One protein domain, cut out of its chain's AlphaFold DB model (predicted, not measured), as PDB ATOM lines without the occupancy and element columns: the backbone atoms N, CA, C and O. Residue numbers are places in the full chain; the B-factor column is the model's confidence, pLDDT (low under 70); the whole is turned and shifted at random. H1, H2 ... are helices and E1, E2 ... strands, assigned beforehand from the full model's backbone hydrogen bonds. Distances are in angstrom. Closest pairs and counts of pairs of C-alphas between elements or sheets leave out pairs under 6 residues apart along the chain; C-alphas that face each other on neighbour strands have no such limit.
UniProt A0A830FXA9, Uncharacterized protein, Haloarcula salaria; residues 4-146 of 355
ATOM      1  N   TYR A   4     -15.743   3.117  12.661       60.03
ATOM      2  CA  TYR A   4     -16.175   2.135  13.649       60.03
ATOM      3  C   TYR A   4     -16.877   2.870  14.785       60.03
ATOM      4  O   TYR A   4     -16.386   3.901  15.251       60.03
ATOM      5  N   HIS A   5     -18.042   2.363  15.176       63.66
ATOM      6  CA  HIS A   5     -18.788   2.856  16.323       63.66
ATOM      7  C   HIS A   5     -18.617   1.872  17.463       63.66
ATOM      8  O   HIS A   5     -19.064   0.731  17.369       63.66
ATOM      9  N   PHE A   6     -18.005   2.350  18.534       68.00
ATOM     10  CA  PHE A   6     -17.859   1.615  19.774       68.00
ATOM     11  C   PHE A   6     -18.665   2.316  20.858       68.00
ATOM     12  O   PHE A   6     -18.445   3.493  21.115       68.00
ATOM     13  N   SER A   7     -19.602   1.616  21.485       70.06
ATOM     14  CA  SER A   7     -20.322   2.135  22.649       70.06
ATOM     15  C   SER A   7     -19.695   1.528  23.900       70.06
ATOM     16  O   SER A   7     -20.020   0.378  24.205       70.06
ATOM     17  N   PRO A   8     -18.781   2.239  24.589       72.94
ATOM     18  CA  PRO A   8     -18.207   1.729  25.824       72.94
ATOM     19  C   PRO A   8     -19.311   1.509  26.859       72.94
ATOM     20  O   PRO A   8     -20.226   2.320  27.010       72.94
ATOM     21  N   ASP A   9     -19.217   0.393  27.572       72.62
ATOM     22  CA  ASP A   9     -20.066   0.106  28.725       72.62
ATOM     23  C   ASP A   9     -19.386   0.535  30.037       72.62
ATOM     24  O   ASP A   9     -18.256   1.030  30.067       72.62
ATOM     25  N   ARG A  10     -20.086   0.322  31.153       76.06
ATOM     26  CA  ARG A  10     -19.585   0.639  32.496       76.06
ATOM     27  C   ARG A  10     -18.264  -0.055  32.822       76.06
ATOM     28  O   ARG A  10     -17.425   0.561  33.470       76.06
ATOM     29  N   GLY A  11     -18.058  -1.283  32.351       78.12
ATOM     30  CA  GLY A  11     -16.819  -2.031  32.554       78.12
ATOM     31  C   GLY A  11     -15.626  -1.383  31.857       78.12
ATOM     32  O   GLY A  11     -14.573  -1.231  32.469       78.12
ATOM     33  N   HIS A  12     -15.801  -0.925  30.616       82.25
ATOM     34  CA  HIS A  12     -14.752  -0.209  29.878       82.25
ATOM     35  C   HIS A  12     -14.381   1.118  30.543       82.25
ATOM     36  O   HIS A  12     -13.206   1.470  30.640       82.25
ATOM     37  N   HIS A  13     -15.376   1.856  31.030       81.06
ATOM     38  CA  HIS A  13     -15.121   3.099  31.741       81.06
ATOM     39  C   HIS A  13     -14.438   2.884  33.093       81.06
ATOM     40  O   HIS A  13     -13.515   3.624  33.422       81.06
ATOM     41  N   ALA A  14     -14.859   1.867  33.843       81.94
ATOM     42  CA  ALA A  14     -14.246   1.495  35.109       81.94
ATOM     43  C   ALA A  14     -12.776   1.087  34.919       81.94
ATOM     44  O   ALA A  14     -11.910   1.568  35.643       81.94
ATOM     45  N   LEU A  15     -12.481   0.302  33.875       84.94
ATOM     46  CA  LEU A  15     -11.113  -0.030  33.472       84.94
ATOM     47  C   LEU A  15     -10.265   1.215  33.204       84.94
ATOM     48  O   LEU A  15      -9.195   1.386  33.791       84.94
ATOM     49  N   ALA A  16     -10.765   2.099  32.336       87.44
ATOM     50  CA  ALA A  16     -10.082   3.333  31.971       87.44
ATOM     51  C   ALA A  16      -9.833   4.239  33.186       87.44
ATOM     52  O   ALA A  16      -8.761   4.838  33.287       87.44
ATOM     53  N   TRP A  17     -10.809   4.323  34.095       86.44
ATOM     54  CA  TRP A  17     -10.738   5.087  35.339       86.44
ATOM     55  C   TRP A  17      -9.691   4.535  36.302       86.44
ATOM     56  O   TRP A  17      -8.836   5.295  36.760       86.44
ATOM     57  N   GLY A  18      -9.717   3.226  36.564       86.31
ATOM     58  CA  GLY A  18      -8.792   2.595  37.501       86.31
ATOM     59  C   GLY A  18      -7.340   2.800  37.090       86.31
ATOM     60  O   GLY A  18      -6.535   3.259  37.894       86.31
ATOM     61  N   GLN A  19      -7.023   2.614  35.807       87.56
ATOM     62  CA  GLN A  19      -5.668   2.879  35.335       87.56
ATOM     63  C   GLN A  19      -5.305   4.372  35.386       87.56
ATOM     64  O   GLN A  19      -4.196   4.726  35.778       87.56
ATOM     65  N   ALA A  20      -6.224   5.271  35.014       87.44
ATOM     66  CA  ALA A  20      -5.959   6.711  35.040       87.44
ATOM     67  C   ALA A  20      -5.588   7.218  36.444       87.44
ATOM     68  O   ALA A  20      -4.730   8.100  36.558       87.44
ATOM     69  N   ASN A  21      -6.192   6.640  37.488       86.31
ATOM     70  CA  ASN A  21      -5.906   6.958  38.887       86.31
ATOM     71  C   ASN A  21      -4.500   6.560  39.343       86.31
ATOM     72  O   ASN A  21      -3.978   7.167  40.277       86.31
ATOM     73  N   SER A  22      -3.865   5.601  38.673       84.06
ATOM     74  CA  SER A  22      -2.507   5.158  39.006       84.06
ATOM     75  C   SER A  22      -1.419   6.108  38.510       84.06
ATOM     76  O   SER A  22      -0.266   6.001  38.918       84.06
ATOM     77  N   TYR A  23      -1.779   7.105  37.695       78.44
ATOM     78  CA  TYR A  23      -0.867   8.158  37.259       78.44
ATOM     79  C   TYR A  23      -1.126   9.477  38.006       78.44
ATOM     80  O   TYR A  23      -2.270   9.930  38.075       78.44
ATOM     81  N   PRO A  24      -0.091  10.248  38.383       74.69
ATOM     82  CA  PRO A  24      -0.270  11.615  38.878       74.69
ATOM     83  C   PRO A  24      -0.747  12.568  37.763       74.69
ATOM     84  O   PRO A  24      -0.283  12.472  36.626       74.69
ATOM     85  N   GLY A  25      -1.673  13.496  38.034       77.38
ATOM     86  CA  GLY A  25      -2.082  14.555  37.087       77.38
ATOM     87  C   GLY A  25      -3.583  14.602  36.774       77.38
ATOM     88  O   GLY A  25      -4.395  14.226  37.606       77.38
ATOM     89  N   ASP A  26      -3.945  15.095  35.583       75.50
ATOM     90  CA  ASP A  26      -5.346  15.211  35.144       75.50
ATOM     91  C   ASP A  26      -5.910  13.839  34.739       75.50
ATOM     92  O   ASP A  26      -5.604  13.315  33.662       75.50
ATOM     93  N   ASN A  27      -6.729  13.256  35.616       79.06
ATOM     94  CA  ASN A  27      -7.340  11.945  35.404       79.06
ATOM     95  C   ASN A  27      -8.295  11.948  34.209       79.06
ATOM     96  O   ASN A  27      -8.385  10.947  33.506       79.06
ATOM     97  N   LEU A  28      -8.948  13.072  33.897       81.56
ATOM     98  CA  LEU A  28      -9.927  13.112  32.816       81.56
ATOM     99  C   LEU A  28      -9.276  12.886  31.449       81.56
ATOM    100  O   LEU A  28      -9.783  12.114  30.635       81.56
ATOM    101  N   GLN A  29      -8.151  13.551  31.182       81.06
ATOM    102  CA  GLN A  29      -7.459  13.396  29.903       81.06
ATOM    103  C   GLN A  29      -6.916  11.971  29.721       81.06
ATOM    104  O   GLN A  29      -6.941  11.451  28.606       81.06
ATOM    105  N   LYS A  30      -6.486  11.326  30.810       86.25
ATOM    106  CA  LYS A  30      -6.019   9.935  30.796       86.25
ATOM    107  C   LYS A  30      -7.151   8.948  30.571       86.25
ATOM    108  O   LYS A  30      -7.029   8.110  29.694       86.25
ATOM    109  N   VAL A  31      -8.286   9.107  31.257       86.31
ATOM    110  CA  VAL A  31      -9.474   8.273  31.011       86.31
ATOM    111  C   VAL A  31      -9.886   8.348  29.540       86.31
ATOM    112  O   VAL A  31     -10.204   7.329  28.935       86.31
ATOM    113  N   LYS A  32      -9.835   9.537  28.925       84.25
ATOM    114  CA  LYS A  32     -10.115   9.693  27.489       84.25
ATOM    115  C   LYS A  32      -9.091   8.989  26.595       84.25
ATOM    116  O   LYS A  32      -9.493   8.450  25.568       84.25
ATOM    117  N   GLY A  33      -7.807   9.014  26.960       86.94
ATOM    118  CA  GLY A  33      -6.754   8.250  26.280       86.94
ATOM    119  C   GLY A  33      -7.014   6.747  26.370       86.94
ATOM    120  O   GLY A  33      -7.191   6.097  25.346       86.94
ATOM    121  N   ASN A  34      -7.216   6.243  27.585       89.69
ATOM    122  CA  ASN A  34      -7.493   4.835  27.856       89.69
ATOM    123  C   ASN A  34      -8.752   4.345  27.123       89.69
ATOM    124  O   ASN A  34      -8.757   3.266  26.546       89.69
ATOM    125  N   LEU A  35      -9.825   5.142  27.075       87.31
ATOM    126  CA  LEU A  35     -11.028   4.800  26.302       87.31
ATOM    127  C   LEU A  35     -10.795   4.783  24.794       87.31
ATOM    128  O   LEU A  35     -11.458   4.024  24.087       87.31
ATOM    129  N   ALA A  36      -9.892   5.625  24.293       87.88
ATOM    130  CA  ALA A  36      -9.518   5.604  22.890       87.88
ATOM    131  C   ALA A  36      -8.747   4.326  22.548       87.88
ATOM    132  O   ALA A  36      -9.084   3.670  21.561       87.88
ATOM    133  N   GLU A  37      -7.782   3.944  23.387       91.31
ATOM    134  CA  GLU A  37      -7.067   2.672  23.268       91.31
ATOM    135  C   GLU A  37      -8.025   1.482  23.359       91.31
ATOM    136  O   GLU A  37      -8.010   0.637  22.471       91.31
ATOM    137  N   ILE A  38      -8.927   1.453  24.348       88.00
ATOM    138  CA  ILE A  38      -9.958   0.411  24.491       88.00
ATOM    139  C   ILE A  38     -10.823   0.314  23.229       88.00
ATOM    140  O   ILE A  38     -11.109  -0.784  22.759       88.00
ATOM    141  N   ALA A  39     -11.246   1.443  22.655       84.06
ATOM    142  CA  ALA A  39     -12.055   1.437  21.441       84.06
ATOM    143  C   ALA A  39     -11.295   0.849  20.244       84.06
ATOM    144  O   ALA A  39     -11.878   0.118  19.439       84.06
ATOM    145  N   PHE A  40     -10.003   1.164  20.118       86.81
ATOM    146  CA  PHE A  40      -9.160   0.592  19.074       86.81
ATOM    147  C   PHE A  40      -8.875  -0.892  19.324       86.81
ATOM    148  O   PHE A  40      -8.986  -1.689  18.398       86.81
ATOM    149  N   TYR A  41      -8.624  -1.284  20.570       87.56
ATOM    150  CA  TYR A  41      -8.530  -2.676  20.996       87.56
ATOM    151  C   TYR A  41      -9.794  -3.465  20.623       87.56
ATOM    152  O   TYR A  41      -9.688  -4.504  19.979       87.56
ATOM    153  N   GLU A  42     -10.993  -2.959  20.922       80.62
ATOM    154  CA  GLU A  42     -12.251  -3.624  20.561       80.62
ATOM    155  C   GLU A  42     -12.437  -3.690  19.040       80.62
ATOM    156  O   GLU A  42     -12.921  -4.692  18.513       80.62
ATOM    157  N   PHE A  43     -11.987  -2.678  18.294       78.38
ATOM    158  CA  PHE A  43     -11.925  -2.765  16.839       78.38
ATOM    159  C   PHE A  43     -10.994  -3.895  16.371       78.38
ATOM    160  O   PHE A  43     -11.421  -4.731  15.572       78.38
ATOM    161  N   LEU A  44      -9.755  -3.955  16.869       79.56
ATOM    162  CA  LEU A  44      -8.779  -4.986  16.506       79.56
ATOM    163  C   LEU A  44      -9.292  -6.374  16.878       79.56
ATOM    164  O   LEU A  44      -9.297  -7.259  16.037       79.56
ATOM    165  N   ARG A  45      -9.834  -6.550  18.079       77.25
ATOM    166  CA  ARG A  45     -10.426  -7.807  18.547       77.25
ATOM    167  C   ARG A  45     -11.551  -8.317  17.641       77.25
ATOM    168  O   ARG A  45     -11.686  -9.518  17.422       77.25
ATOM    169  N   HIS A  46     -12.373  -7.415  17.105       72.31
ATOM    170  CA  HIS A  46     -13.485  -7.777  16.223       72.31
ATOM    171  C   HIS A  46     -13.085  -7.976  14.761       72.31
ATOM    172  O   HIS A  46     -13.905  -8.469  13.975       72.31
ATOM    173  N   THR A  47     -11.879  -7.564  14.383       69.62
ATOM    174  CA  THR A  47     -11.453  -7.539  12.985       69.62
ATOM    175  C   THR A  47     -10.247  -8.425  12.727       69.62
ATOM    176  O   THR A  47     -10.235  -9.118  11.725       69.62
ATOM    177  N   LEU A  48      -9.262  -8.480  13.609       72.62
ATOM    178  CA  LEU A  48      -7.981  -9.124  13.366       72.62
ATOM    179  C   LEU A  48      -7.783 -10.370  14.241       72.62
ATOM    180  O   LEU A  48      -8.149 -10.353  15.418       72.62
ATOM    181  N   PRO A  49      -7.135 -11.424  13.708       73.56
ATOM    182  CA  PRO A  49      -6.668 -12.542  14.522       73.56
ATOM    183  C   PRO A  49      -5.742 -12.070  15.651       73.56
ATOM    184  O   PRO A  49      -4.935 -11.156  15.463       73.56
ATOM    185  N   ILE A  50      -5.852 -12.706  16.815       76.56
ATOM    186  CA  ILE A  50      -5.173 -12.342  18.069       76.56
ATOM    187  C   ILE A  50      -3.640 -12.353  17.969       76.56
ATOM    188  O   ILE A  50      -2.956 -11.615  18.667       76.56
ATOM    189  N   GLU A  51      -3.072 -13.143  17.059       75.06
ATOM    190  CA  GLU A  51      -1.632 -13.214  16.815       75.06
ATOM    191  C   GLU A  51      -1.089 -12.069  15.941       75.06
ATOM    192  O   GLU A  51       0.128 -11.925  15.787       75.06
ATOM    193  N   LYS A  52      -1.977 -11.279  15.327       77.25
ATOM    194  CA  LYS A  52      -1.628 -10.227  14.357       77.25
ATOM    195  C   LYS A  52      -1.513  -8.843  14.965       77.25
ATOM    196  O   LYS A  52      -1.120  -7.909  14.263       77.25
ATOM    197  N   TRP A  53      -1.851  -8.701  16.234       85.44
ATOM    198  CA  TRP A  53      -1.755  -7.438  16.932       85.44
ATOM    199  C   TRP A  53      -1.371  -7.662  18.387       85.44
ATOM    200  O   TRP A  53      -1.553  -8.741  18.936       85.44
ATOM    201  N   HIS A  54      -0.803  -6.642  19.004       90.75
ATOM    202  CA  HIS A  54      -0.456  -6.646  20.413       90.75
ATOM    203  C   HIS A  54      -0.758  -5.273  20.991       90.75
ATOM    204  O   HIS A  54      -0.529  -4.265  20.325       90.75
ATOM    205  N   TRP A  55      -1.281  -5.250  22.211       93.00
ATOM    206  CA  TRP A  55      -1.530  -4.031  22.969       93.00
ATOM    207  C   TRP A  55      -0.571  -3.994  24.148       93.00
ATOM    208  O   TRP A  55      -0.706  -4.806  25.065       93.00
ATOM    209  N   PHE A  56       0.378  -3.063  24.127       91.94
ATOM    210  CA  PHE A  56       1.425  -2.999  25.147       91.94
ATOM    211  C   PHE A  56       0.865  -2.619  26.515       91.94
ATOM    212  O   PHE A  56       1.220  -3.208  27.531       91.94
ATOM    213  N   ASN A  57      -0.087  -1.688  26.526       88.94
ATOM    214  CA  ASN A  57      -0.710  -1.202  27.748       88.94
ATOM    215  C   ASN A  57      -1.834  -2.127  28.269       88.94
ATOM    216  O   ASN A  57      -2.387  -1.899  29.339       88.94
ATOM    217  N   GLY A  58      -2.194  -3.194  27.543       89.19
ATOM    218  CA  GLY A  58      -3.382  -3.991  27.858       89.19
ATOM    219  C   GLY A  58      -3.328  -4.707  29.211       89.19
ATOM    220  O   GLY A  58      -4.340  -4.777  29.906       89.19
ATOM    221  N   GLU A  59      -2.168  -5.251  29.586       89.06
ATOM    222  CA  GLU A  59      -1.957  -5.905  30.888       89.06
ATOM    223  C   GLU A  59      -2.072  -4.897  32.033       89.06
ATOM    224  O   GLU A  59      -2.907  -5.058  32.922       89.06
ATOM    225  N   TYR A  60      -1.344  -3.791  31.929       88.69
ATOM    226  CA  TYR A  60      -1.351  -2.711  32.908       88.69
ATOM    227  C   TYR A  60      -2.721  -2.050  33.054       88.69
ATOM    228  O   TYR A  60      -3.170  -1.804  34.168       88.69
ATOM    229  N   LEU A  61      -3.457  -1.838  31.959       88.19
ATOM    230  CA  LEU A  61      -4.832  -1.342  32.022       88.19
ATOM    231  C   LEU A  61      -5.739  -2.303  32.812       88.19
ATOM    232  O   LEU A  61      -6.502  -1.856  33.674       88.19
ATOM    233  N   ARG A  62      -5.654  -3.618  32.552       88.62
ATOM    234  CA  ARG A  62      -6.446  -4.628  33.279       88.62
ATOM    235  C   ARG A  62      -6.089  -4.697  34.759       88.62
ATOM    236  O   ARG A  62      -6.980  -4.963  35.556       88.62
ATOM    237  N   ARG A  63      -4.832  -4.430  35.112       88.81
ATOM    238  CA  ARG A  63      -4.329  -4.403  36.495       88.81
ATOM    239  C   ARG A  63      -4.501  -3.057  37.189       88.81
ATOM    240  O   ARG A  63      -4.370  -2.978  38.400       88.81
ATOM    241  N   GLY A  64      -4.851  -2.009  36.443       84.19
ATOM    242  CA  GLY A  64      -4.944  -0.660  36.990       84.19
ATOM    243  C   GLY A  64      -3.563  -0.104  37.321       84.19
ATOM    244  O   GLY A  64      -3.420   0.684  38.241       84.19
ATOM    245  N   GLU A  65      -2.534  -0.510  36.588       86.88
ATOM    246  CA  GLU A  65      -1.146  -0.136  36.823       86.88
ATOM    247  C   GLU A  65      -0.675   0.937  35.836       86.88
ATOM    248  O   GLU A  65      -1.208   1.104  34.731       86.88
ATOM    249  N   GLN A  66       0.343   1.688  36.255       82.62
ATOM    250  CA  GLN A  66       1.050   2.618  35.384       82.62
ATOM    251  C   GLN A  66       2.092   1.860  34.557       82.62
ATOM    252  O   GLN A  66       2.888   1.113  35.113       82.62
ATOM    253  N   GLU A  67       2.165   2.170  33.265       78.69
ATOM    254  CA  GLU A  67       3.244   1.742  32.378       78.69
ATOM    255  C   GLU A  67       3.627   2.880  31.431       78.69
ATOM    256  O   GLU A  67       2.857   3.812  31.197       78.69
ATOM    257  N   TYR A  68       4.843   2.841  30.896       76.25
ATOM    258  CA  TYR A  68       5.229   3.741  29.822       76.25
ATOM    259  C   TYR A  68       5.676   2.942  28.605       76.25
ATOM    260  O   TYR A  68       6.759   2.359  28.592       76.25
ATOM    261  N   CYS A  69       4.857   2.976  27.559       81.00
ATOM    262  CA  CYS A  69       5.195   2.428  26.254       81.00
ATOM    263  C   CYS A  69       5.397   3.574  25.259       81.00
ATOM    264  O   CYS A  69       4.700   4.585  25.314       81.00
ATOM    265  N   GLU A  70       6.367   3.428  24.356       84.06
ATOM    266  CA  GLU A  70       6.618   4.425  23.304       84.06
ATOM    267  C   GLU A  70       5.474   4.478  22.279       84.06
ATOM    268  O   GLU A  70       5.214   5.526  21.695       84.06
ATOM    269  N   HIS A  71       4.778   3.356  22.096       88.75
ATOM    270  CA  HIS A  71       3.623   3.189  21.223       88.75
ATOM    271  C   HIS A  71       2.585   2.285  21.899       88.75
ATOM    272  O   HIS A  71       2.931   1.438  22.727       88.75
ATOM    273  N   ASP A  72       1.315   2.445  21.528       92.19
ATOM    274  CA  ASP A  72       0.200   1.772  22.199       92.19
ATOM    275  C   ASP A  72       0.018   0.337  21.688       92.19
ATOM    276  O   ASP A  72      -0.178  -0.600  22.466       92.19
ATOM    277  N   PHE A  73       0.114   0.136  20.369       92.50
ATOM    278  CA  PHE A  73      -0.100  -1.164  19.734       92.50
ATOM    279  C   PHE A  73       0.996  -1.515  18.732       92.50
ATOM    280  O   PHE A  73       1.703  -0.665  18.196       92.50
ATOM    281  N   VAL A  74       1.067  -2.804  18.418       89.69
ATOM    282  CA  VAL A  74       1.631  -3.311  17.168       89.69
ATOM    283  C   VAL A  74       0.509  -3.953  16.370       89.69
ATOM    284  O   VAL A  74      -0.250  -4.751  16.914       89.69
ATOM    285  N   VAL A  75       0.413  -3.649  15.076       84.38
ATOM    286  CA  VAL A  75      -0.546  -4.268  14.153       84.38
ATOM    287  C   VAL A  75       0.181  -4.701  12.886       84.38
ATOM    288  O   VAL A  75       0.716  -3.885  12.135       84.38
ATOM    289  N   GLY A  76       0.232  -6.011  12.648       74.31
ATOM    290  CA  GLY A  76       0.874  -6.578  11.461       74.31
ATOM    291  C   GLY A  76       2.355  -6.214  11.323       74.31
ATOM    292  O   GLY A  76       2.836  -6.098  10.199       74.31
ATOM    293  N   GLY A  77       3.056  -6.010  12.442       74.88
ATOM    294  CA  GLY A  77       4.460  -5.597  12.461       74.88
ATOM    295  C   GLY A  77       4.710  -4.088  12.341       74.88
ATOM    296  O   GLY A  77       5.855  -3.713  12.132       74.88
ATOM    297  N   ASN A  78       3.677  -3.247  12.451       78.88
ATOM    298  CA  ASN A  78       3.802  -1.786  12.489       78.88
ATOM    299  C   ASN A  78       3.430  -1.283  13.881       78.88
ATOM    300  O   ASN A  78       2.456  -1.770  14.459       78.88
ATOM    301  N   THR A  79       4.169  -0.308  14.391       87.12
ATOM    302  CA  THR A  79       3.853   0.415  15.625       87.12
ATOM    303  C   THR A  79       2.677   1.365  15.398       87.12
ATOM    304  O   THR A  79       2.531   1.959  14.327       87.12
ATOM    305  N   VAL A  80       1.793   1.472  16.387       87.62
ATOM    306  CA  VAL A  80       0.567   2.266  16.297       87.62
ATOM    307  C   VAL A  80       0.368   3.074  17.570       87.62
ATOM    308  O   VAL A  80       0.413   2.528  18.671       87.62
ATOM    309  N   ASP A  81       0.059   4.352  17.394       90.00
ATOM    310  CA  ASP A  81      -0.251   5.296  18.463       90.00
ATOM    311  C   ASP A  81      -1.720   5.740  18.371       90.00
ATOM    312  O   ASP A  81      -2.225   6.067  17.290       90.00
ATOM    313  N   VAL A  82      -2.441   5.736  19.489       89.31
ATOM    314  CA  VAL A  82      -3.877   6.009  19.557       89.31
ATOM    315  C   VAL A  82      -4.123   7.365  20.203       89.31
ATOM    316  O   VAL A  82      -3.774   7.647  21.346       89.31
ATOM    317  N   LYS A  83      -4.802   8.251  19.471       86.44
ATOM    318  CA  LYS A  83      -5.053   9.626  19.909       86.44
ATOM    319  C   LYS A  83      -6.540   9.890  20.096       86.44
ATOM    320  O   LYS A  83      -7.280  10.180  19.157       86.44
ATOM    321  N   GLY A  84      -6.955   9.855  21.363       84.38
ATOM    322  CA  GLY A  84      -8.282  10.274  21.815       84.38
ATOM    323  C   GLY A  84      -8.445  11.797  21.838       84.38
ATOM    324  O   GLY A  84      -7.639  12.510  22.449       84.38
ATOM    325  N   ARG A  85      -9.492  12.321  21.189       80.44
ATOM    326  CA  ARG A  85      -9.831  13.758  21.164       80.44
ATOM    327  C   ARG A  85     -11.337  13.980  21.225       80.44
ATOM    328  O   ARG A  85     -12.100  13.316  20.535       80.44
ATOM    329  N   SER A  86     -11.768  14.979  21.996       76.06
ATOM    330  CA  SER A  86     -13.192  15.358  22.072       76.06
ATOM    331  C   SER A  86     -13.614  16.447  21.100       76.06
ATOM    332  O   SER A  86     -14.804  16.678  20.899       76.06
ATOM    333  N   ARG A  87     -12.656  17.155  20.502       71.31
ATOM    334  CA  ARG A  87     -12.935  18.230  19.553       71.31
ATOM    335  C   ARG A  87     -12.351  17.864  18.208       71.31
ATOM    336  O   ARG A  87     -11.177  17.533  18.109       71.31
ATOM    337  N   VAL A  88     -13.163  18.023  17.169       64.44
ATOM    338  CA  VAL A  88     -12.763  17.718  15.790       64.44
ATOM    339  C   VAL A  88     -11.524  18.508  15.368       64.44
ATOM    340  O   VAL A  88     -10.638  17.959  14.731       64.44
ATOM    341  N   LYS A  89     -11.428  19.779  15.773       66.25
ATOM    342  CA  LYS A  89     -10.269  20.632  15.470       66.25
ATOM    343  C   LYS A  89      -8.953  20.159  16.103       66.25
ATOM    344  O   LYS A  89      -7.903  20.550  15.623       66.25
ATOM    345  N   ASP A  90      -9.025  19.336  17.149       70.25
ATOM    346  CA  ASP A  90      -7.860  18.856  17.891       70.25
ATOM    347  C   ASP A  90      -7.469  17.425  17.447       70.25
ATOM    348  O   ASP A  90      -6.473  16.893  17.928       70.25
ATOM    349  N   LEU A  91      -8.239  16.792  16.540       65.81
ATOM    350  CA  LEU A  91      -7.973  15.439  16.010       65.81
ATOM    351  C   LEU A  91      -6.650  15.337  15.253       65.81
ATOM    352  O   LEU A  91      -6.049  14.275  15.263       65.81
ATOM    353  N   PHE A  92      -6.212  16.418  14.614       65.56
ATOM    354  CA  PHE A  92      -5.036  16.414  13.739       65.56
ATOM    355  C   PHE A  92      -3.868  17.240  14.288       65.56
ATOM    356  O   PHE A  92      -2.787  17.221  13.716       65.56
ATOM    357  N   ASP A  93      -4.061  17.917  15.422       72.62
ATOM    358  CA  ASP A  93      -2.984  18.589  16.153       72.62
ATOM    359  C   ASP A  93      -2.331  17.582  17.111       72.62
ATOM    360  O   ASP A  93      -2.704  17.439  18.284       72.62
ATOM    361  N   LEU A  94      -1.444  16.762  16.551       69.31
ATOM    362  CA  LEU A  94      -0.876  15.589  17.226       69.31
ATOM    363  C   LEU A  94       0.553  15.817  17.722       69.31
ATOM    364  O   LEU A  94       1.056  15.017  18.506       69.31
ATOM    365  N   GLY A  95       1.184  16.923  17.318       70.31
ATOM    366  CA  GLY A  95       2.601  17.159  17.573       70.31
ATOM    367  C   GLY A  95       3.476  16.135  16.844       70.31
ATOM    368  O   GLY A  95       3.173  15.739  15.718       70.31
ATOM    369  N   SER A  96       4.575  15.728  17.481       72.00
ATOM    370  CA  SER A  96       5.412  14.621  17.014       72.00
ATOM    371  C   SER A  96       4.830  13.294  17.492       72.00
ATOM    372  O   SER A  96       4.685  13.098  18.700       72.00
ATOM    373  N   VAL A  97       4.558  12.388  16.560       77.31
ATOM    374  CA  VAL A  97       4.222  10.991  16.847       77.31
ATOM    375  C   VAL A  97       5.391  10.132  16.394       77.31
ATOM    376  O   VAL A  97       5.908  10.380  15.310       77.31
ATOM    377  N   ASP A  98       5.822   9.183  17.222       80.88
ATOM    378  CA  ASP A  98       6.928   8.256  16.942       80.88
ATOM    379  C   ASP A  98       6.366   6.839  16.769       80.88
ATOM    380  O   ASP A  98       6.523   5.956  17.609       80.88
ATOM    381  N   SER A  99       5.549   6.663  15.733       83.50
ATOM    382  CA  SER A  99       4.916   5.391  15.381       83.50
ATOM    383  C   SER A  99       4.639   5.357  13.889       83.50
ATOM    384  O   SER A  99       4.346   6.399  13.303       83.50
ATOM    385  N   ASP A 100       4.682   4.164  13.300       77.00
ATOM    386  CA  ASP A 100       4.427   3.965  11.869       77.00
ATOM    387  C   ASP A 100       3.006   4.412  11.490       77.00
ATOM    388  O   ASP A 100       2.767   4.930  10.400       77.00
ATOM    389  N   LEU A 101       2.044   4.206  12.398       78.31
ATOM    390  CA  LEU A 101       0.634   4.513  12.189       78.31
ATOM    391  C   LEU A 101       0.039   5.287  13.362       78.31
ATOM    392  O   LEU A 101       0.358   5.046  14.526       78.31
ATOM    393  N   VAL A 102      -0.929   6.149  13.052       79.94
ATOM    394  CA  VAL A 102      -1.728   6.845  14.067       79.94
ATOM    395  C   VAL A 102      -3.208   6.581  13.884       79.94
ATOM    396  O   VAL A 102      -3.748   6.715  12.785       79.94
ATOM    397  N   VAL A 103      -3.875   6.235  14.981       81.06
ATOM    398  CA  VAL A 103      -5.320   6.018  15.044       81.06
ATOM    399  C   VAL A 103      -5.967   7.199  15.739       81.06
ATOM    400  O   VAL A 103      -5.667   7.509  16.891       81.06
ATOM    401  N   LEU A 104      -6.914   7.840  15.059       80.31
ATOM    402  CA  LEU A 104      -7.643   8.971  15.624       80.31
ATOM    403  C   LEU A 104      -8.987   8.523  16.160       80.31
ATOM    404  O   LEU A 104      -9.775   7.890  15.455       80.31
ATOM    405  N   VAL A 105      -9.271   8.891  17.404       80.38
ATOM    406  CA  VAL A 105     -10.465   8.431  18.101       80.38
ATOM    407  C   VAL A 105     -11.231   9.618  18.677       80.38
ATOM    408  O   VAL A 105     -10.744  10.360  19.529       80.38
ATOM    409  N   GLY A 106     -12.460   9.804  18.202       78.62
ATOM    410  CA  GLY A 106     -13.390  10.799  18.717       78.62
ATOM    411  C   GLY A 106     -14.027  10.329  20.022       78.62
ATOM    412  O   GLY A 106     -14.803   9.374  20.000       78.62
ATOM    413  N   ILE A 107     -13.736  11.015  21.132       76.69
ATOM    414  CA  ILE A 107     -14.279  10.722  22.468       76.69
ATOM    415  C   ILE A 107     -15.291  11.804  22.876       76.69
ATOM    416  O   ILE A 107     -14.923  12.980  22.899       76.69
ATOM    417  N   PRO A 108     -16.525  11.462  23.266       70.75
ATOM    418  CA  PRO A 108     -17.528  12.433  23.712       70.75
ATOM    419  C   PRO A 108     -17.030  13.380  24.821       70.75
ATOM    420  O   PRO A 108     -16.188  13.021  25.649       70.75
ATOM    421  N   SER A 109     -17.528  14.619  24.837       65.00
ATOM    422  CA  SER A 109     -17.125  15.633  25.827       65.00
ATOM    423  C   SER A 109     -17.642  15.349  27.234       65.00
ATOM    424  O   SER A 109     -16.952  15.681  28.198       65.00
ATOM    425  N   ASP A 110     -18.807  14.713  27.326       64.62
ATOM    426  CA  ASP A 110     -19.652  14.661  28.530       64.62
ATOM    427  C   ASP A 110     -19.183  13.608  29.543       64.62
ATOM    428  O   ASP A 110     -19.782  13.401  30.592       64.62
ATOM    429  N   LEU A 111     -18.049  12.971  29.255       63.31
ATOM    430  CA  LEU A 111     -17.376  12.053  30.159       63.31
ATOM    431  C   LEU A 111     -16.869  12.714  31.453       63.31
ATOM    432  O   LEU A 111     -16.577  12.023  32.423       63.31
ATOM    433  N   ALA A 112     -16.714  14.041  31.443       57.78
ATOM    434  CA  ALA A 112     -16.029  14.796  32.485       57.78
ATOM    435  C   ALA A 112     -16.703  14.718  33.859       57.78
ATOM    436  O   ALA A 112     -16.008  14.508  34.849       57.78
ATOM    437  N   ASP A 113     -18.027  14.846  33.907       59.88
ATOM    438  CA  ASP A 113     -18.728  15.110  35.167       59.88
ATOM    439  C   ASP A 113     -18.833  13.842  36.039       59.88
ATOM    440  O   ASP A 113     -18.561  13.883  37.235       59.88
ATOM    441  N   ASN A 114     -19.109  12.679  35.434       60.75
ATOM    442  CA  ASN A 114     -19.273  11.413  36.168       60.75
ATOM    443  C   ASN A 114     -17.941  10.801  36.646       60.75
ATOM    444  O   ASN A 114     -17.914  10.017  37.589       60.75
ATOM    445  N   VAL A 115     -16.831  11.124  35.975       65.06
ATOM    446  CA  VAL A 115     -15.489  10.594  36.280       65.06
ATOM    447  C   VAL A 115     -14.865  11.295  37.487       65.06
ATOM    448  O   VAL A 115     -14.152  10.659  38.261       65.06
ATOM    449  N   SER A 116     -15.114  12.598  37.649       64.81
ATOM    450  CA  SER A 116     -14.490  13.413  38.697       64.81
ATOM    451  C   SER A 116     -15.085  13.233  40.094       64.81
ATOM    452  O   SER A 116     -14.466  13.671  41.060       64.81
ATOM    453  N   GLU A 117     -16.275  12.639  40.203       69.88
ATOM    454  CA  GLU A 117     -17.032  12.549  41.460       69.88
ATOM    455  C   GLU A 117     -16.983  11.162  42.118       69.88
ATOM    456  O   GLU A 117     -17.450  11.024  43.242       69.88
ATOM    457  N   ALA A 118     -16.428  10.148  41.445       74.81
ATOM    458  CA  ALA A 118     -16.425   8.781  41.958       74.81
ATOM    459  C   ALA A 118     -15.319   8.538  42.998       74.81
ATOM    460  O   ALA A 118     -14.140   8.766  42.722       74.81
ATOM    461  N   ASP A 119     -15.693   7.982  44.155       78.50
ATOM    462  CA  ASP A 119     -14.765   7.657  45.253       78.50
ATOM    463  C   ASP A 119     -14.196   6.224  45.169       78.50
ATOM    464  O   ASP A 119     -13.241   5.873  45.864       78.50
ATOM    465  N   SER A 120     -14.795   5.357  44.345       78.44
ATOM    466  CA  SER A 120     -14.365   3.966  44.139       78.44
ATOM    467  C   SER A 120     -14.834   3.421  42.787       78.44
ATOM    468  O   SER A 120     -15.736   3.981  42.163       78.44
ATOM    469  N   LEU A 121     -14.287   2.274  42.367       75.44
ATOM    470  CA  LEU A 121     -14.698   1.572  41.145       75.44
ATOM    471  C   LEU A 121     -16.203   1.236  41.141       75.44
ATOM    472  O   LEU A 121     -16.889   1.398  40.131       75.44
ATOM    473  N   LEU A 122     -16.728   0.803  42.292       75.25
ATOM    474  CA  LEU A 122     -18.143   0.469  42.461       75.25
ATOM    475  C   LEU A 122     -19.040   1.716  42.445       75.25
ATOM    476  O   LEU A 122     -20.151   1.674  41.916       75.25
ATOM    477  N   ASP A 123     -18.568   2.825  43.011       76.56
ATOM    478  CA  ASP A 123     -19.276   4.109  42.980       76.56
ATOM    479  C   ASP A 123     -19.365   4.651  41.545       76.56
ATOM    480  O   ASP A 123     -20.450   4.977  41.057       76.56
ATOM    481  N   PHE A 124     -18.252   4.585  40.812       73.81
ATOM    482  CA  PHE A 124     -18.201   4.910  39.391       73.81
ATOM    483  C   PHE A 124     -19.200   4.068  38.572       73.81
ATOM    484  O   PHE A 124     -19.967   4.596  37.759       73.81
ATOM    485  N   ALA A 125     -19.246   2.755  38.820       66.62
ATOM    486  CA  ALA A 125     -20.157   1.840  38.135       66.62
ATOM    487  C   ALA A 125     -21.643   2.165  38.370       66.62
ATOM    488  O   ALA A 125     -22.458   2.042  37.450       66.62
ATOM    489  N   ARG A 126     -21.993   2.612  39.581       68.50
ATOM    490  CA  ARG A 126     -23.371   2.950  39.971       68.50
ATOM    491  C   ARG A 126     -23.807   4.336  39.507       68.50
ATOM    492  O   ARG A 126     -24.971   4.500  39.137       68.50
ATOM    493  N   GLY A 127     -22.899   5.312  39.515       62.06
ATOM    494  CA  GLY A 127     -23.166   6.699  39.118       62.06
ATOM    495  C   GLY A 127     -23.188   6.931  37.603       62.06
ATOM    496  O   GLY A 127     -23.849   7.851  37.123       62.06
ATOM    497  N   GLY A 128     -22.513   6.078  36.829       56.66
ATOM    498  CA  GLY A 128     -22.402   6.207  35.379       56.66
ATOM    499  C   GLY A 128     -23.706   5.958  34.608       56.66
ATOM    500  O   GLY A 128     -24.379   4.929  34.775       56.66
ATOM    501  N   VAL A 129     -24.048   6.867  33.688       50.66
ATOM    502  CA  VAL A 129     -25.140   6.666  32.721       50.66
ATOM    503  C   VAL A 129     -24.831   5.410  31.896       50.66
ATOM    504  O   VAL A 129     -23.768   5.314  31.299       50.66
ATOM    505  N   ALA A 130     -25.741   4.433  31.846       48.25
ATOM    506  CA  ALA A 130     -25.517   3.163  31.132       48.25
ATOM    507  C   ALA A 130     -25.361   3.318  29.600       48.25
ATOM    508  O   ALA A 130     -24.944   2.381  28.928       48.25
ATOM    509  N   ASN A 131     -25.692   4.496  29.062       47.47
ATOM    510  CA  ASN A 131     -25.555   4.845  27.654       47.47
ATOM    511  C   ASN A 131     -24.487   5.928  27.519       47.47
ATOM    512  O   ASN A 131     -24.797   7.115  27.626       47.47
ATOM    513  N   TYR A 132     -23.243   5.521  27.295       54.91
ATOM    514  CA  TYR A 132     -22.200   6.454  26.896       54.91
ATOM    515  C   TYR A 132     -22.273   6.690  25.389       54.91
ATOM    516  O   TYR A 132     -22.553   5.776  24.605       54.91
ATOM    517  N   ASP A 133     -22.051   7.939  24.989       54.47
ATOM    518  CA  ASP A 133     -21.993   8.303  23.580       54.47
ATOM    519  C   ASP A 133     -20.917   7.462  22.867       54.47
ATOM    520  O   ASP A 133     -19.852   7.190  23.431       54.47
ATOM    521  N   PRO A 134     -21.174   7.020  21.625       51.97
ATOM    522  CA  PRO A 134     -20.256   6.140  20.933       51.97
ATOM    523  C   PRO A 134     -18.933   6.849  20.651       51.97
ATOM    524  O   PRO A 134     -18.889   7.966  20.129       51.97
ATOM    525  N   VAL A 135     -17.850   6.140  20.919       58.44
ATOM    526  CA  VAL A 135     -16.518   6.450  20.434       58.44
ATOM    527  C   VAL A 135     -16.471   6.170  18.932       58.44
ATOM    528  O   VAL A 135     -16.876   5.102  18.464       58.44
ATOM    529  N   VAL A 136     -16.008   7.153  18.155       57.22
ATOM    530  CA  VAL A 136     -15.912   7.049  16.693       57.22
ATOM    531  C   VAL A 136     -14.447   7.004  16.288       57.22
ATOM    532  O   VAL A 136     -13.733   7.986  16.476       57.22
ATOM    533  N   ILE A 137     -14.008   5.903  15.680       58.69
ATOM    534  CA  ILE A 137     -12.668   5.825  15.081       58.69
ATOM    535  C   ILE A 137     -12.694   6.562  13.737       58.69
ATOM    536  O   ILE A 137     -13.568   6.314  12.902       58.69
ATOM    537  N   ILE A 138     -11.757   7.485  13.535       56.12
ATOM    538  CA  ILE A 138     -11.634   8.344  12.354       56.12
ATOM    539  C   ILE A 138     -10.278   8.052  11.692       56.12
ATOM    540  O   ILE A 138      -9.393   8.892  11.630       56.12
ATOM    541  N   GLY A 139     -10.142   6.838  11.153       55.66
ATOM    542  CA  GLY A 139      -9.047   6.449  10.254       55.66
ATOM    543  C   GLY A 139      -7.696   6.115  10.905       55.66
ATOM    544  O   GLY A 139      -7.432   6.453  12.054       55.66
ATOM    545  N   MET A 140      -6.868   5.421  10.117       56.19
ATOM    546  CA  MET A 140      -5.431   5.243  10.339       56.19
ATOM    547  C   MET A 140      -4.695   6.154   9.355       56.19
ATOM    548  O   MET A 140      -5.138   6.273   8.206       56.19
ATOM    549  N   VAL A 141      -3.630   6.807   9.806       57.16
ATOM    550  CA  VAL A 141      -2.827   7.744   9.007       57.16
ATOM    551  C   VAL A 141      -1.357   7.353   9.127       57.16
ATOM    552  O   VAL A 141      -0.928   6.973  10.216       57.16
ATOM    553  N   ASP A 142      -0.622   7.420   8.018       57.59
ATOM    554  CA  ASP A 142       0.835   7.271   8.004       57.59
ATOM    555  C   ASP A 142       1.483   8.485   8.692       57.59
ATOM    556  O   ASP A 142       0.967   9.603   8.601       57.59
ATOM    557  N   GLN A 143       2.598   8.274   9.389       56.94
ATOM    558  CA  GLN A 143       3.345   9.333  10.065       56.94
ATOM    559  C   GLN A 143       3.736  10.471   9.110       56.94
ATOM    560  O   GLN A 143       3.643  11.643   9.483       56.94
ATOM    561  N   ASP A 144       4.120  10.139   7.873       58.72
ATOM    562  CA  ASP A 144       4.545  11.113   6.856       58.72
ATOM    563  C   ASP A 144       3.397  12.029   6.386       58.72
ATOM    564  O   ASP A 144       3.637  13.113   5.845       58.72
ATOM    565  N   ASP A 145       2.148  11.621   6.627       55.62
ATOM    566  CA  ASP A 145       0.933  12.360   6.278       55.62
ATOM    567  C   ASP A 145       0.382  13.196   7.458       55.62
ATOM    568  O   ASP A 145      -0.643  13.879   7.326       55.62
ATOM    569  N   LEU A 146       1.042  13.167   8.623       55.06
ATOM    570  CA  LEU A 146       0.684  13.979   9.787       55.06
ATOM    571  C   LEU A 146       1.161  15.434   9.615       55.06
ATOM    572  O   LEU A 146       2.309  15.692   9.271       55.06
TER     573      LEU A 146
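This is residues 4 to 146 of the 355 residues of an uncharacterized protein of Haloarcula salaria (UniProt A0A830FXA9). A curled, strongly twisted sheet of six strands wraps round one long helix, H2, like part of a barrel, and four shorter helices gather towards the end where H2 begins. H1 crosses H2 there, with H3 and H5 also packed on H1, and H4 meets H2 at residue 28 alone. The printed part has 143 residues, with five named helices and six named strands in the order E1 H1 H2 E2 H3 E3 E4 E5 H4 H5 E6; the class is mixed, helices and strands. The sheet, in the order E1 E6 E5 E4 E3 E2, is mixed. The whole is compact, with a radius of gyration of the C-alphas of 14.6 A and spans of 42 by 33 by 29 A.

Start at edge strand E1, residues 4 to 6, antiparallel to E6, residues 135 to 142; N 135 and O 6 are 2.7 A apart. Next comes H1, residues 10 to 21, the hub. It touches H2, residues 27 to 47, at a steep tilt of 48 degrees, opposite ways; their closest C-alphas, Ala 16 and Val 31, are 5.1 A apart. H2 is on the sheet, giving two layers, a helix on one face of a sheet; its closest C-alpha to E4, residues 78 to 85, is Ala 36, 4.9 A from that of Gly 84. Edge strand E2, residues 53 to 55, is antiparallel to E3, residues 73 to 75, with N 54 and O 74 at 2.9 A. Between them, H3, residues 58 to 63, touches H1 about perpendicular, with C-alphas Leu 61 and Gln 19 closest at 5.4 A. E3 and E4 form a hairpin, with N 75 and O 78 at 2.8 A. E5, residues 101 to 106, is parallel to E4, with N 83 and O 103 at 2.8 A, and antiparallel to E6, with N 138 and O 104 at 2.8 A. H4, residues 109 to 116, touches H2 with C-alphas Ala 112 and Leu 28 closest at 6.3 A. H5, residues 121 to 127, touches H1 with C-alphas Ala 125 and Arg 10 closest at 5.8 A. Every O i to N i+4 pair is within hydrogen-bond range in H1, H2, H3 and H5; H4 has 0 of 4, and 0 of 5 O i to N i+3 pairs.

Find C-alpha 4 at (-16.175, 2.135, 13.649), where E1 begins. H2 runs 30.0 A from C-alpha 27 at (-7.340, 11.945, 35.404), E4 spans 22.4 A, and E6 runs 21.4 A to C-alpha 142 at (0.835, 7.271, 8.004).

The C-alphas farthest apart, Arg 126 and Asp 144, are 44.1 A apart. The printed part has no cut, and the link from E4 to E5, residues 86 to 100, is long. Mean pLDDT of the printed part is 75.7; among the residues under 70 are 109 to 117 and 125 to 146.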